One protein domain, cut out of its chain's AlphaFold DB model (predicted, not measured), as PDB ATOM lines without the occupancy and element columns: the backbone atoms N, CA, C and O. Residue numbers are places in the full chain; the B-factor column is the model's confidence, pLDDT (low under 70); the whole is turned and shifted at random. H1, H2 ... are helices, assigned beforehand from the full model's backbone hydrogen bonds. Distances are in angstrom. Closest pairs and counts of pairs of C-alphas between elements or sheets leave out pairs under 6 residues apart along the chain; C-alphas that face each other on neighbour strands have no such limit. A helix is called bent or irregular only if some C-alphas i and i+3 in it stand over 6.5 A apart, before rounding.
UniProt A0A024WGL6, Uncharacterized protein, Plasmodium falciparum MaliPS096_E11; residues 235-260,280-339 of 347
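What this domain is: This is residues 235 to 260 and 280 to 339 of the 347 residues of an uncharacterized protein of Plasmodium falciparum MaliPS096_E11 (UniProt A0A024WGL6). A helical hairpin, H2 and H3, opens as a narrow V, with the long kinked helix H1 crossing H3 and reaching H2 with its later residues. The short H4 crosses the open end of the V, and residues 333 to 339 trail on beyond it. The printed part has 86 residues with four named helices, H1 to H4 in chain order, and no named strand: all helix. It is only just compact, close to loose, with a radius of gyration of the C-alphas of 14.2 A; its spans of 48 by 24 by 24 A make it only just a rod.

Where its parts are: H1, residues 235 to 258, begins with C-alpha 235 at (-62.497, -9.430, -25.623) and is 32.5 A long. It has a kink of 55 degrees near residue 252 and is irregular, with C-alphas 254 and 257 8.2 A apart. H2, residues 280 to 302, is 31.4 A long; H3, residues 307 to 323, 24.6 A. H4, residues 325 to 332, is 10.8 A long and ends with C-alpha 332 at (-40.462, -36.425, -6.597).

How they stand to each other: H2 is the hub, touching three helices. H1 touches it with residues 250 to 255 alone, closest at C-alphas 254 and 291, 5.4 A, opposite ways at 37 degrees, only just steep. H2 and H3 touch at C-alphas 299 and 310, 6.1 A, at a shallow 23 degrees, opposite ways. H2 touches H4 at C-alphas 281 and 330, 5.6 A, only just about perpendicular at 72 degrees. H1 touches H3 at C-alphas 247 and 317, 5.8 A, the same way at a steep 53 degrees. Helix packing is mostly crossed. The O i to N i+4 pairs are within hydrogen-bond range throughout H2 and H3, in 18 of 20 in H1 and 2 of 4 in H4.

The domain as a whole: The C-alphas farthest apart, of Lys 235 and Thr 339, are 49.5 A apart. Residues 261 to 279 are not printed; C-alphas 260 and 280 are 17.0 A apart across the cut. The links H2 to H3 and H3 to H4 are tight. Mean pLDDT of the printed part is 72.8, with residues 256 to 260, 280 to 285, 302 to 303 and 324 to 339 under 70.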
ATOM      1  N   LYS A 235     -62.338  -9.579 -27.082       80.25
ATOM      2  CA  LYS A 235     -62.497  -9.430 -25.623       80.25
ATOM      3  C   LYS A 235     -61.953 -10.624 -24.838       80.25
ATOM      4  O   LYS A 235     -61.261 -10.429 -23.844       80.25
ATOM      5  N   ASP A 236     -62.238 -11.837 -25.300       80.81
ATOM      6  CA  ASP A 236     -61.790 -13.068 -24.650       80.81
ATOM      7  C   ASP A 236     -60.272 -13.235 -24.818       80.81
ATOM      8  O   ASP A 236     -59.591 -13.654 -23.886       80.81
ATOM      9  N   ARG A 237     -59.715 -12.816 -25.965       82.81
ATOM     10  CA  ARG A 237     -58.261 -12.765 -26.202       82.81
ATOM     11  C   ARG A 237     -57.553 -11.810 -25.244       82.81
ATOM     12  O   ARG A 237     -56.618 -12.231 -24.572       82.81
ATOM     13  N   VAL A 238     -58.035 -10.574 -25.130       80.50
ATOM     14  CA  VAL A 238     -57.475  -9.567 -24.213       80.50
ATOM     15  C   VAL A 238     -57.588 -10.031 -22.757       80.50
ATOM     16  O   VAL A 238     -56.646  -9.887 -21.985       80.50
ATOM     17  N   MET A 239     -58.713 -10.643 -22.372       81.81
ATOM     18  CA  MET A 239     -58.866 -11.217 -21.032       81.81
ATOM     19  C   MET A 239     -57.828 -12.316 -20.765       81.81
ATOM     20  O   MET A 239     -57.217 -12.332 -19.699       81.81
ATOM     21  N   MET A 240     -57.614 -13.223 -21.721       83.81
ATOM     22  CA  MET A 240     -56.642 -14.311 -21.584       83.81
ATOM     23  C   MET A 240     -55.195 -13.812 -21.539       83.81
ATOM     24  O   MET A 240     -54.416 -14.330 -20.741       83.81
ATOM     25  N   GLU A 241     -54.860 -12.782 -22.317       84.94
ATOM     26  CA  GLU A 241     -53.553 -12.117 -22.279       84.94
ATOM     27  C   GLU A 241     -53.310 -11.436 -20.923       84.94
ATOM     28  O   GLU A 241     -52.254 -11.599 -20.314       84.94
ATOM     29  N   ASN A 242     -54.317 -10.737 -20.386       84.12
ATOM     30  CA  ASN A 242     -54.238 -10.128 -19.056       84.12
ATOM     31  C   ASN A 242     -54.053 -11.181 -17.954       84.12
ATOM     32  O   ASN A 242     -53.262 -10.984 -17.029       84.12
ATOM     33  N   ILE A 243     -54.749 -12.316 -18.062       85.06
ATOM     34  CA  ILE A 243     -54.562 -13.461 -17.164       85.06
ATOM     35  C   ILE A 243     -53.129 -13.989 -17.259       85.06
ATOM     36  O   ILE A 243     -52.536 -14.302 -16.231       85.06
ATOM     37  N   GLU A 244     -52.549 -14.074 -18.456       84.88
ATOM     38  CA  GLU A 244     -51.175 -14.554 -18.647       84.88
ATOM     39  C   GLU A 244     -50.135 -13.610 -18.052       84.88
ATOM     40  O   GLU A 244     -49.314 -14.071 -17.261       84.88
ATOM     41  N   LYS A 245     -50.250 -12.300 -18.300       86.56
ATOM     42  CA  LYS A 245     -49.400 -11.281 -17.659       86.56
ATOM     43  C   LYS A 245     -49.495 -11.339 -16.135       86.56
ATOM     44  O   LYS A 245     -48.490 -11.244 -15.438       86.56
ATOM     45  N   THR A 246     -50.703 -11.553 -15.614       84.31
ATOM     46  CA  THR A 246     -50.935 -11.704 -14.171       84.31
ATOM     47  C   THR A 246     -50.277 -12.975 -13.632       84.31
ATOM     48  O   THR A 246     -49.662 -12.943 -12.569       84.31
ATOM     49  N   CYS A 247     -50.354 -14.091 -14.365       84.75
ATOM     50  CA  CYS A 247     -49.653 -15.319 -13.994       84.75
ATOM     51  C   CYS A 247     -48.141 -15.094 -13.924       84.75
ATOM     52  O   CYS A 247     -47.523 -15.497 -12.944       84.75
ATOM     53  N   ASP A 248     -47.560 -14.435 -14.927       82.94
ATOM     54  CA  ASP A 248     -46.117 -14.189 -14.993       82.94
ATOM     55  C   ASP A 248     -45.649 -13.259 -13.871       82.94
ATOM     56  O   ASP A 248     -44.638 -13.534 -13.227       82.94
ATOM     57  N   PHE A 249     -46.435 -12.228 -13.548       87.31
ATOM     58  CA  PHE A 249     -46.186 -11.365 -12.396       87.31
ATOM     59  C   PHE A 249     -46.131 -12.152 -11.079       87.31
ATOM     60  O   PHE A 249     -45.189 -11.992 -10.305       87.31
ATOM     61  N   TYR A 250     -47.117 -13.015 -10.818       85.12
ATOM     62  CA  TYR A 250     -47.167 -13.788  -9.573       85.12
ATOM     63  C   TYR A 250     -46.109 -14.883  -9.506       85.12
ATOM     64  O   TYR A 250     -45.558 -15.135  -8.436       85.12
ATOM     65  N   ILE A 251     -45.806 -15.511 -10.640       83.94
ATOM     66  CA  ILE A 251     -44.716 -16.472 -10.743       83.94
ATOM     67  C   ILE A 251     -43.389 -15.784 -10.412       83.94
ATOM     68  O   ILE A 251     -42.670 -16.275  -9.548       83.94
ATOM     69  N   LYS A 252     -43.113 -14.616 -11.002       84.31
ATOM     70  CA  LYS A 252     -41.926 -13.822 -10.673       84.31
ATOM     71  C   LYS A 252     -41.925 -13.459  -9.180       84.31
ATOM     72  O   LYS A 252     -41.019 -13.788  -8.433       84.31
ATOM     73  N   LYS A 253     -43.013 -12.880  -8.680       84.69
ATOM     74  CA  LYS A 253     -43.099 -12.414  -7.288       84.69
ATOM     75  C   LYS A 253     -42.882 -13.512  -6.231       84.69
ATOM     76  O   LYS A 253     -42.308 -13.221  -5.188       84.69
ATOM     77  N   TYR A 254     -43.366 -14.733  -6.463       81.62
ATOM     78  CA  TYR A 254     -43.423 -15.785  -5.434       81.62
ATOM     79  C   TYR A 254     -42.542 -17.007  -5.694       81.62
ATOM     80  O   TYR A 254     -42.334 -17.805  -4.776       81.62
ATOM     81  N   PHE A 255     -42.068 -17.170  -6.926       77.38
ATOM     82  CA  PHE A 255     -41.338 -18.348  -7.393       77.38
ATOM     83  C   PHE A 255     -40.090 -17.965  -8.209       77.38
ATOM     84  O   PHE A 255     -39.619 -18.772  -9.005       77.38
ATOM     85  N   ASN A 256     -39.544 -16.756  -8.014       69.19
ATOM     86  CA  ASN A 256     -38.300 -16.302  -8.653       69.19
ATOM     87  C   ASN A 256     -37.136 -17.287  -8.456       69.19
ATOM     88  O   ASN A 256     -36.489 -17.652  -9.432       69.19
ATOM     89  N   GLU A 257     -36.940 -17.773  -7.225       60.62
ATOM     90  CA  GLU A 257     -35.897 -18.758  -6.875       60.62
ATOM     91  C   GLU A 257     -36.060 -20.099  -7.624       60.62
ATOM     92  O   GLU A 257     -35.110 -20.850  -7.784       60.62
ATOM     93  N   ASP A 258     -37.263 -20.428  -8.113       56.84
ATOM     94  CA  ASP A 258     -37.508 -21.664  -8.869       56.84
ATOM     95  C   ASP A 258     -37.317 -21.486 -10.394       56.84
ATOM     96  O   ASP A 258     -37.398 -22.467 -11.148       56.84
ATOM     97  N   LEU A 259     -37.121 -20.249 -10.869       55.66
ATOM     98  CA  LEU A 259     -37.022 -19.888 -12.288       55.66
ATOM     99  C   LEU A 259     -35.625 -19.446 -12.717       55.66
ATOM    100  O   LEU A 259     -35.186 -19.840 -13.796       55.66
ATOM    101  N   GLU A 260     -34.949 -18.640 -11.907       52.44
ATOM    102  CA  GLU A 260     -33.569 -18.237 -12.150       52.44
ATOM    103  C   GLU A 260     -32.670 -19.086 -11.273       52.44
ATOM    104  O   GLU A 260     -32.487 -18.752 -10.118       52.44
ATOM    105  N   ASN A 280     -32.196 -29.845   1.988       60.31
ATOM    106  CA  ASN A 280     -32.576 -28.582   1.333       60.31
ATOM    107  C   ASN A 280     -33.923 -28.681   0.577       60.31
ATOM    108  O   ASN A 280     -34.674 -27.711   0.493       60.31
ATOM    109  N   ASP A 281     -34.290 -29.879   0.113       58.09
ATOM    110  CA  ASP A 281     -35.576 -30.186  -0.519       58.09
ATOM    111  C   ASP A 281     -36.803 -29.944   0.376       58.09
ATOM    112  O   ASP A 281     -37.818 -29.419  -0.092       58.09
ATOM    113  N   LEU A 282     -36.733 -30.296   1.665       63.94
ATOM    114  CA  LEU A 282     -37.846 -30.116   2.604       63.94
ATOM    115  C   LEU A 282     -38.062 -28.630   2.917       63.94
ATOM    116  O   LEU A 282     -39.204 -28.163   2.991       63.94
ATOM    117  N   LEU A 283     -36.963 -27.881   3.046       66.62
ATOM    118  CA  LEU A 283     -36.985 -26.436   3.246       66.62
ATOM    119  C   LEU A 283     -37.569 -25.721   2.019       66.62
ATOM    120  O   LEU A 283     -38.494 -24.918   2.163       66.62
ATOM    121  N   ASN A 284     -37.123 -26.084   0.814       66.06
ATOM    122  CA  ASN A 284     -37.639 -25.542  -0.447       66.06
ATOM    123  C   ASN A 284     -39.125 -25.866  -0.651       66.06
ATOM    124  O   ASN A 284     -39.910 -25.014  -1.068       66.06
ATOM    125  N   PHE A 285     -39.571 -27.061  -0.271       67.38
ATOM    126  CA  PHE A 285     -40.987 -27.419  -0.316       67.38
ATOM    127  C   PHE A 285     -41.845 -26.608   0.665       67.38
ATOM    128  O   PHE A 285     -42.939 -26.157   0.307       67.38
ATOM    129  N   LYS A 286     -41.361 -26.394   1.897       71.19
ATOM    130  CA  LYS A 286     -42.051 -25.567   2.897       71.19
ATOM    131  C   LYS A 286     -42.138 -24.109   2.435       71.19
ATOM    132  O   LYS A 286     -43.220 -23.522   2.515       71.19
ATOM    133  N   LYS A 287     -41.053 -23.570   1.864       73.62
ATOM    134  CA  LYS A 287     -41.033 -22.253   1.208       73.62
ATOM    135  C   LYS A 287     -42.079 -22.170   0.094       73.62
ATOM    136  O   LYS A 287     -42.936 -21.297   0.143       73.62
ATOM    137  N   ARG A 288     -42.122 -23.138  -0.829       73.12
ATOM    138  CA  ARG A 288     -43.111 -23.168  -1.926       73.12
ATOM    139  C   ARG A 288     -44.553 -23.264  -1.449       73.12
ATOM    140  O   ARG A 288     -45.424 -22.590  -1.995       73.12
ATOM    141  N   LYS A 289     -44.838 -24.091  -0.437       75.88
ATOM    142  CA  LYS A 289     -46.176 -24.163   0.176       75.88
ATOM    143  C   LYS A 289     -46.600 -22.806   0.738       75.88
ATOM    144  O   LYS A 289     -47.737 -22.395   0.501       75.88
ATOM    145  N   ASN A 290     -45.686 -22.104   1.405       78.94
ATOM    146  CA  ASN A 290     -45.922 -20.740   1.868       78.94
ATOM    147  C   ASN A 290     -46.114 -19.761   0.700       78.94
ATOM    148  O   ASN A 290     -47.074 -18.996   0.729       78.94
ATOM    149  N   SER A 291     -45.311 -19.839  -0.364       80.19
ATOM    150  CA  SER A 291     -45.480 -19.028  -1.580       80.19
ATOM    151  C   SER A 291     -46.858 -19.213  -2.220       80.19
ATOM    152  O   SER A 291     -47.531 -18.230  -2.524       80.19
ATOM    153  N   PHE A 292     -47.350 -20.451  -2.355       83.94
ATOM    154  CA  PHE A 292     -48.706 -20.709  -2.858       83.94
ATOM    155  C   PHE A 292     -49.796 -20.152  -1.945       83.94
ATOM    156  O   PHE A 292     -50.811 -19.665  -2.447       83.94
ATOM    157  N   LEU A 293     -49.620 -20.241  -0.625       83.31
ATOM    158  CA  LEU A 293     -50.588 -19.723   0.339       83.31
ATOM    159  C   LEU A 293     -50.655 -18.191   0.291       83.31
ATOM    160  O   LEU A 293     -51.746 -17.630   0.206       83.31
ATOM    161  N   LEU A 294     -49.497 -17.527   0.275       83.75
ATOM    162  CA  LEU A 294     -49.388 -16.072   0.158       83.75
ATOM    163  C   LEU A 294     -49.978 -15.581  -1.165       83.75
ATOM    164  O   LEU A 294     -50.822 -14.687  -1.166       83.75
ATOM    165  N   MET A 295     -49.618 -16.226  -2.275       85.94
ATOM    166  CA  MET A 295     -50.160 -15.919  -3.596       85.94
ATOM    167  C   MET A 295     -51.683 -16.097  -3.637       85.94
ATOM    168  O   MET A 295     -52.393 -15.220  -4.124       85.94
ATOM    169  N   LYS A 296     -52.208 -17.208  -3.099       83.50
ATOM    170  CA  LYS A 296     -53.654 -17.460  -3.038       83.50
ATOM    171  C   LYS A 296     -54.369 -16.361  -2.249       83.50
ATOM    172  O   LYS A 296     -55.402 -15.876  -2.701       83.50
ATOM    173  N   ASN A 297     -53.815 -15.951  -1.110       82.12
ATOM    174  CA  ASN A 297     -54.398 -14.888  -0.299       82.12
ATOM    175  C   ASN A 297     -54.362 -13.531  -1.014       82.12
ATOM    176  O   ASN A 297     -55.341 -12.794  -0.961       82.12
ATOM    177  N   GLU A 298     -53.285 -13.195  -1.723       82.56
ATOM    178  CA  GLU A 298     -53.239 -11.940  -2.478       82.56
ATOM    179  C   GLU A 298     -54.207 -11.918  -3.659       82.56
ATOM    180  O   GLU A 298     -54.915 -10.929  -3.840       82.56
ATOM    181  N   ILE A 299     -54.280 -13.004  -4.431       82.88
ATOM    182  CA  ILE A 299     -55.183 -13.089  -5.584       82.88
ATOM    183  C   ILE A 299     -56.649 -13.010  -5.136       82.88
ATOM    184  O   ILE A 299     -57.440 -12.350  -5.803       82.88
ATOM    185  N   LEU A 300     -57.009 -13.671  -4.028       77.31
ATOM    186  CA  LEU A 300     -58.395 -13.723  -3.549       77.31
ATOM    187  C   LEU A 300     -58.826 -12.474  -2.773       77.31
ATOM    188  O   LEU A 300     -59.994 -12.107  -2.847       77.31
ATOM    189  N   TYR A 301     -57.919 -11.840  -2.020       71.19
ATOM    190  CA  TYR A 301     -58.300 -10.783  -1.073       71.19
ATOM    191  C   TYR A 301     -57.715  -9.401  -1.374       71.19
ATOM    192  O   TYR A 301     -58.287  -8.410  -0.929       71.19
ATOM    193  N   LYS A 302     -56.594  -9.295  -2.101       62.28
ATOM    194  CA  LYS A 302     -55.964  -7.994  -2.412       62.28
ATOM    195  C   LYS A 302     -56.216  -7.537  -3.844       62.28
ATOM    196  O   LYS A 302     -56.282  -6.338  -4.108       62.28
ATOM    197  N   SER A 303     -56.361  -8.472  -4.773       65.62
ATOM    198  CA  SER A 303     -56.580  -8.161  -6.180       65.62
ATOM    199  C   SER A 303     -58.073  -8.007  -6.471       65.62
ATOM    200  O   SER A 303     -58.876  -8.838  -6.063       65.62
ATOM    201  N   LYS A 304     -58.470  -6.959  -7.212       75.38
ATOM    202  CA  LYS A 304     -59.853  -6.752  -7.702       75.38
ATOM    203  C   LYS A 304     -60.214  -7.747  -8.827       75.38
ATOM    204  O   LYS A 304     -60.676  -7.347  -9.892       75.38
ATOM    205  N   ILE A 305     -59.923  -9.031  -8.628       78.38
ATOM    206  CA  ILE A 305     -60.069 -10.115  -9.605       78.38
ATOM    207  C   ILE A 305     -61.269 -10.974  -9.196       78.38
ATOM    208  O   ILE A 305     -61.479 -11.240  -8.017       78.38
ATOM    209  N   ASN A 306     -62.070 -11.411 -10.169       81.38
ATOM    210  CA  ASN A 306     -63.206 -12.298  -9.906       81.38
ATOM    211  C   ASN A 306     -62.718 -13.699  -9.479       81.38
ATOM    212  O   ASN A 306     -61.708 -14.182  -9.985       81.38
ATOM    213  N   GLU A 307     -63.463 -14.406  -8.631       79.38
ATOM    214  CA  GLU A 307     -63.135 -15.757  -8.154       79.38
ATOM    215  C   GLU A 307     -62.854 -16.744  -9.304       79.38
ATOM    216  O   GLU A 307     -61.863 -17.474  -9.281       79.38
ATOM    217  N   ALA A 308     -63.651 -16.704 -10.377       82.44
ATOM    218  CA  ALA A 308     -63.427 -17.546 -11.556       82.44
ATOM    219  C   ALA A 308     -62.095 -17.233 -12.270       82.44
ATOM    220  O   ALA A 308     -61.411 -18.135 -12.755       82.44
ATOM    221  N   GLN A 309     -61.702 -15.956 -12.312       82.88
ATOM    222  CA  GLN A 309     -60.419 -15.530 -12.876       82.88
ATOM    223  C   GLN A 309     -59.262 -15.929 -11.953       82.88
ATOM    224  O   GLN A 309     -58.240 -16.408 -12.436       82.88
ATOM    225  N   ALA A 310     -59.439 -15.807 -10.636       82.62
ATOM    226  CA  ALA A 310     -58.472 -16.235  -9.630       82.62
ATOM    227  C   ALA A 310     -58.179 -17.742  -9.714       82.62
ATOM    228  O   ALA A 310     -57.015 -18.150  -9.712       82.62
ATOM    229  N   LEU A 311     -59.221 -18.569  -9.852       83.81
ATOM    230  CA  LEU A 311     -59.083 -20.016 -10.041       83.81
ATOM    231  C   LEU A 311     -58.329 -20.352 -11.332       83.81
ATOM    232  O   LEU A 311     -57.431 -21.196 -11.319       83.81
ATOM    233  N   LEU A 312     -58.648 -19.659 -12.426       85.94
ATOM    234  CA  LEU A 312     -57.982 -19.853 -13.712       85.94
ATOM    235  C   LEU A 312     -56.500 -19.447 -13.665       85.94
ATOM    236  O   LEU A 312     -55.649 -20.180 -14.170       85.94
ATOM    237  N   ILE A 313     -56.173 -18.325 -13.013       85.88
ATOM    238  CA  ILE A 313     -54.788 -17.892 -12.764       85.88
ATOM    239  C   ILE A 313     -54.049 -18.959 -11.951       85.88
ATOM    240  O   ILE A 313     -52.968 -19.399 -12.335       85.88
ATOM    241  N   PHE A 314     -54.650 -19.441 -10.862       85.06
ATOM    242  CA  PHE A 314     -54.040 -20.454 -10.003       85.06
ATOM    243  C   PHE A 314     -53.753 -21.766 -10.746       85.06
ATOM    244  O   PHE A 314     -52.684 -22.360 -10.580       85.06
ATOM    245  N   GLN A 315     -54.686 -22.209 -11.592       85.00
ATOM    246  CA  GLN A 315     -54.500 -23.394 -12.421       85.00
ATOM    247  C   GLN A 315     -53.370 -23.197 -13.438       85.00
ATOM    248  O   GLN A 315     -52.467 -24.033 -13.506       85.00
ATOM    249  N   LYS A 316     -53.365 -22.074 -14.168       86.62
ATOM    250  CA  LYS A 316     -52.309 -21.759 -15.142       86.62
ATOM    251  C   LYS A 316     -50.929 -21.669 -14.490       86.62
ATOM    252  O   LYS A 316     -49.970 -22.201 -15.040       86.62
ATOM    253  N   ILE A 317     -50.816 -21.059 -13.308       84.44
ATOM    254  CA  ILE A 317     -49.550 -20.984 -12.562       84.44
ATOM    255  C   ILE A 317     -49.060 -22.384 -12.185       84.44
ATOM    256  O   ILE A 317     -47.898 -22.714 -12.420       84.44
ATOM    257  N   LYS A 318     -49.943 -23.250 -11.670       82.88
ATOM    258  CA  LYS A 318     -49.593 -24.648 -11.375       82.88
ATOM    259  C   LYS A 318     -49.119 -25.402 -12.613       82.88
ATOM    260  O   LYS A 318     -48.172 -26.178 -12.516       82.88
ATOM    261  N   GLU A 319     -49.771 -25.207 -13.754       82.81
ATOM    262  CA  GLU A 319     -49.364 -25.823 -15.019       82.81
ATOM    263  C   GLU A 319     -48.005 -25.298 -15.501       82.81
ATOM    264  O   GLU A 319     -47.157 -26.103 -15.882       82.81
ATOM    265  N   LYS A 320     -47.759 -23.979 -15.433       81.69
ATOM    266  CA  LYS A 320     -46.465 -23.370 -15.789       81.69
ATOM    267  C   LYS A 320     -45.332 -23.886 -14.896       81.69
ATOM    268  O   LYS A 320     -44.304 -24.310 -15.412       81.69
ATOM    269  N   LEU A 321     -45.543 -23.945 -13.580       77.81
ATOM    270  CA  LEU A 321     -44.547 -24.459 -12.635       77.81
ATOM    271  C   LEU A 321     -44.288 -25.958 -12.829       77.81
ATOM    272  O   LEU A 321     -43.138 -26.383 -12.830       77.81
ATOM    273  N   LYS A 322     -45.323 -26.768 -13.091       74.94
ATOM    274  CA  LYS A 322     -45.158 -28.205 -13.388       74.94
ATOM    275  C   LYS A 322     -44.352 -28.485 -14.655       74.94
ATOM    276  O   LYS A 322     -43.781 -29.563 -14.753       74.94
ATOM    277  N   LYS A 323     -44.312 -27.566 -15.623       73.88
ATOM    278  CA  LYS A 323     -43.472 -27.710 -16.823       73.88
ATOM    279  C   LYS A 323     -41.985 -27.465 -16.535       73.88
ATOM    280  O   LYS A 323     -41.148 -27.893 -17.324       73.88
ATOM    281  N   ASN A 324     -41.648 -26.825 -15.413       68.31
ATOM    282  CA  ASN A 324     -40.267 -26.550 -15.038       68.31
ATOM    283  C   ASN A 324     -39.621 -27.774 -14.350       68.31
ATOM    284  O   ASN A 324     -40.124 -28.297 -13.351       68.31
ATOM    285  N   LYS A 325     -38.481 -28.240 -14.882       61.16
ATOM    286  CA  LYS A 325     -37.763 -29.432 -14.394       61.16
ATOM    287  C   LYS A 325     -37.292 -29.273 -12.938       61.16
ATOM    288  O   LYS A 325     -37.337 -30.249 -12.184       61.16
ATOM    289  N   ASN A 326     -36.929 -28.056 -12.525       60.56
ATOM    290  CA  ASN A 326     -36.473 -27.741 -11.162       60.56
ATOM    291  C   ASN A 326     -37.613 -27.812 -10.132       60.56
ATOM    292  O   ASN A 326     -37.411 -28.172  -8.968       60.56
ATOM    293  N   PHE A 327     -38.846 -27.564 -10.578       61.06
ATOM    294  CA  PHE A 327     -40.036 -27.706  -9.746       61.06
ATOM    295  C   PHE A 327     -40.416 -29.182  -9.534       61.06
ATOM    296  O   PHE A 327     -40.855 -29.571  -8.451       61.06
ATOM    297  N   ILE A 328     -40.201 -30.033 -10.548       58.50
ATOM    298  CA  ILE A 328     -40.509 -31.470 -10.487       58.50
ATOM    299  C   ILE A 328     -39.542 -32.228  -9.564       58.50
ATOM    300  O   ILE A 328     -40.013 -33.061  -8.783       58.50
ATOM    301  N   LYS A 329     -38.225 -31.964  -9.632       53.94
ATOM    302  CA  LYS A 329     -37.193 -32.692  -8.855       53.94
ATOM    303  C   LYS A 329     -37.472 -32.682  -7.344       53.94
ATOM    304  O   LYS A 329     -37.538 -33.734  -6.719       53.94
ATOM    305  N   SER A 330     -37.789 -31.518  -6.795       52.19
ATOM    306  CA  SER A 330     -38.139 -31.311  -5.378       52.19
ATOM    307  C   SER A 330     -39.519 -31.860  -4.987       52.19
ATOM    308  O   SER A 330     -39.798 -32.028  -3.804       52.19
ATOM    309  N   SER A 331     -40.389 -32.183  -5.953       50.25
ATOM    310  CA  SER A 331     -41.671 -32.859  -5.682       50.25
ATOM    311  C   SER A 331     -41.561 -34.391  -5.676       50.25
ATOM    312  O   SER A 331     -42.296 -35.056  -4.947       50.25
ATOM    313  N   LYS A 332     -40.639 -34.966  -6.467       50.47
ATOM    314  CA  LYS A 332     -40.462 -36.425  -6.597       50.47
ATOM    315  C   LYS A 332     -39.784 -37.052  -5.377       50.47
ATOM    316  O   LYS A 332     -40.142 -38.175  -5.012       50.47
ATOM    317  N   ASN A 333     -38.910 -36.306  -4.698       47.91
ATOM    318  CA  ASN A 333     -38.196 -36.771  -3.504       47.91
ATOM    319  C   ASN A 333     -39.114 -37.029  -2.289       47.91
ATOM    320  O   ASN A 333     -38.678 -37.627  -1.319       47.91
ATOM    321  N   MET A 334     -40.403 -36.669  -2.328       44.06
ATOM    322  CA  MET A 334     -41.351 -37.012  -1.255       44.06
ATOM    323  C   MET A 334     -41.993 -38.399  -1.392       44.06
ATOM    324  O   MET A 334     -42.385 -38.966  -0.375       44.06
ATOM    325  N   SER A 335     -42.086 -38.981  -2.594       38.09
ATOM    326  CA  SER A 335     -42.664 -40.335  -2.721       38.09
ATOM    327  C   SER A 335     -41.806 -41.402  -2.029       38.09
ATOM    328  O   SER A 335     -42.333 -42.407  -1.561       38.09
ATOM    329  N   SER A 336     -40.503 -41.144  -1.889       39.97
ATOM    330  CA  SER A 336     -39.545 -42.002  -1.190       39.97
ATOM    331  C   SER A 336     -39.360 -41.660   0.295       39.97
ATOM    332  O   SER A 336     -38.883 -42.504   1.050       39.97
ATOM    333  N   PHE A 337     -39.739 -40.456   0.744       38.16
ATOM    334  CA  PHE A 337     -39.624 -40.056   2.155       38.16
ATOM    335  C   PHE A 337     -40.865 -40.391   2.996       38.16
ATOM    336  O   PHE A 337     -40.725 -40.660   4.188       38.16
ATOM    337  N   VAL A 338     -42.062 -40.446   2.393       38.16
ATOM    338  CA  VAL A 338     -43.292 -40.863   3.104       38.16
ATOM    339  C   VAL A 338     -43.301 -42.369   3.399       38.16
ATOM    340  O   VAL A 338     -43.903 -42.799   4.375       38.16
ATOM    341  N   THR A 339     -42.588 -43.183   2.617       38.09
ATOM    342  CA  THR A 339     -42.520 -44.640   2.828       38.09
ATOM    343  C   THR A 339     -41.440 -45.076   3.819       38.09
ATOM    344  O   THR A 339     -41.517 -46.187   4.340       38.09
TER     345      THR A 339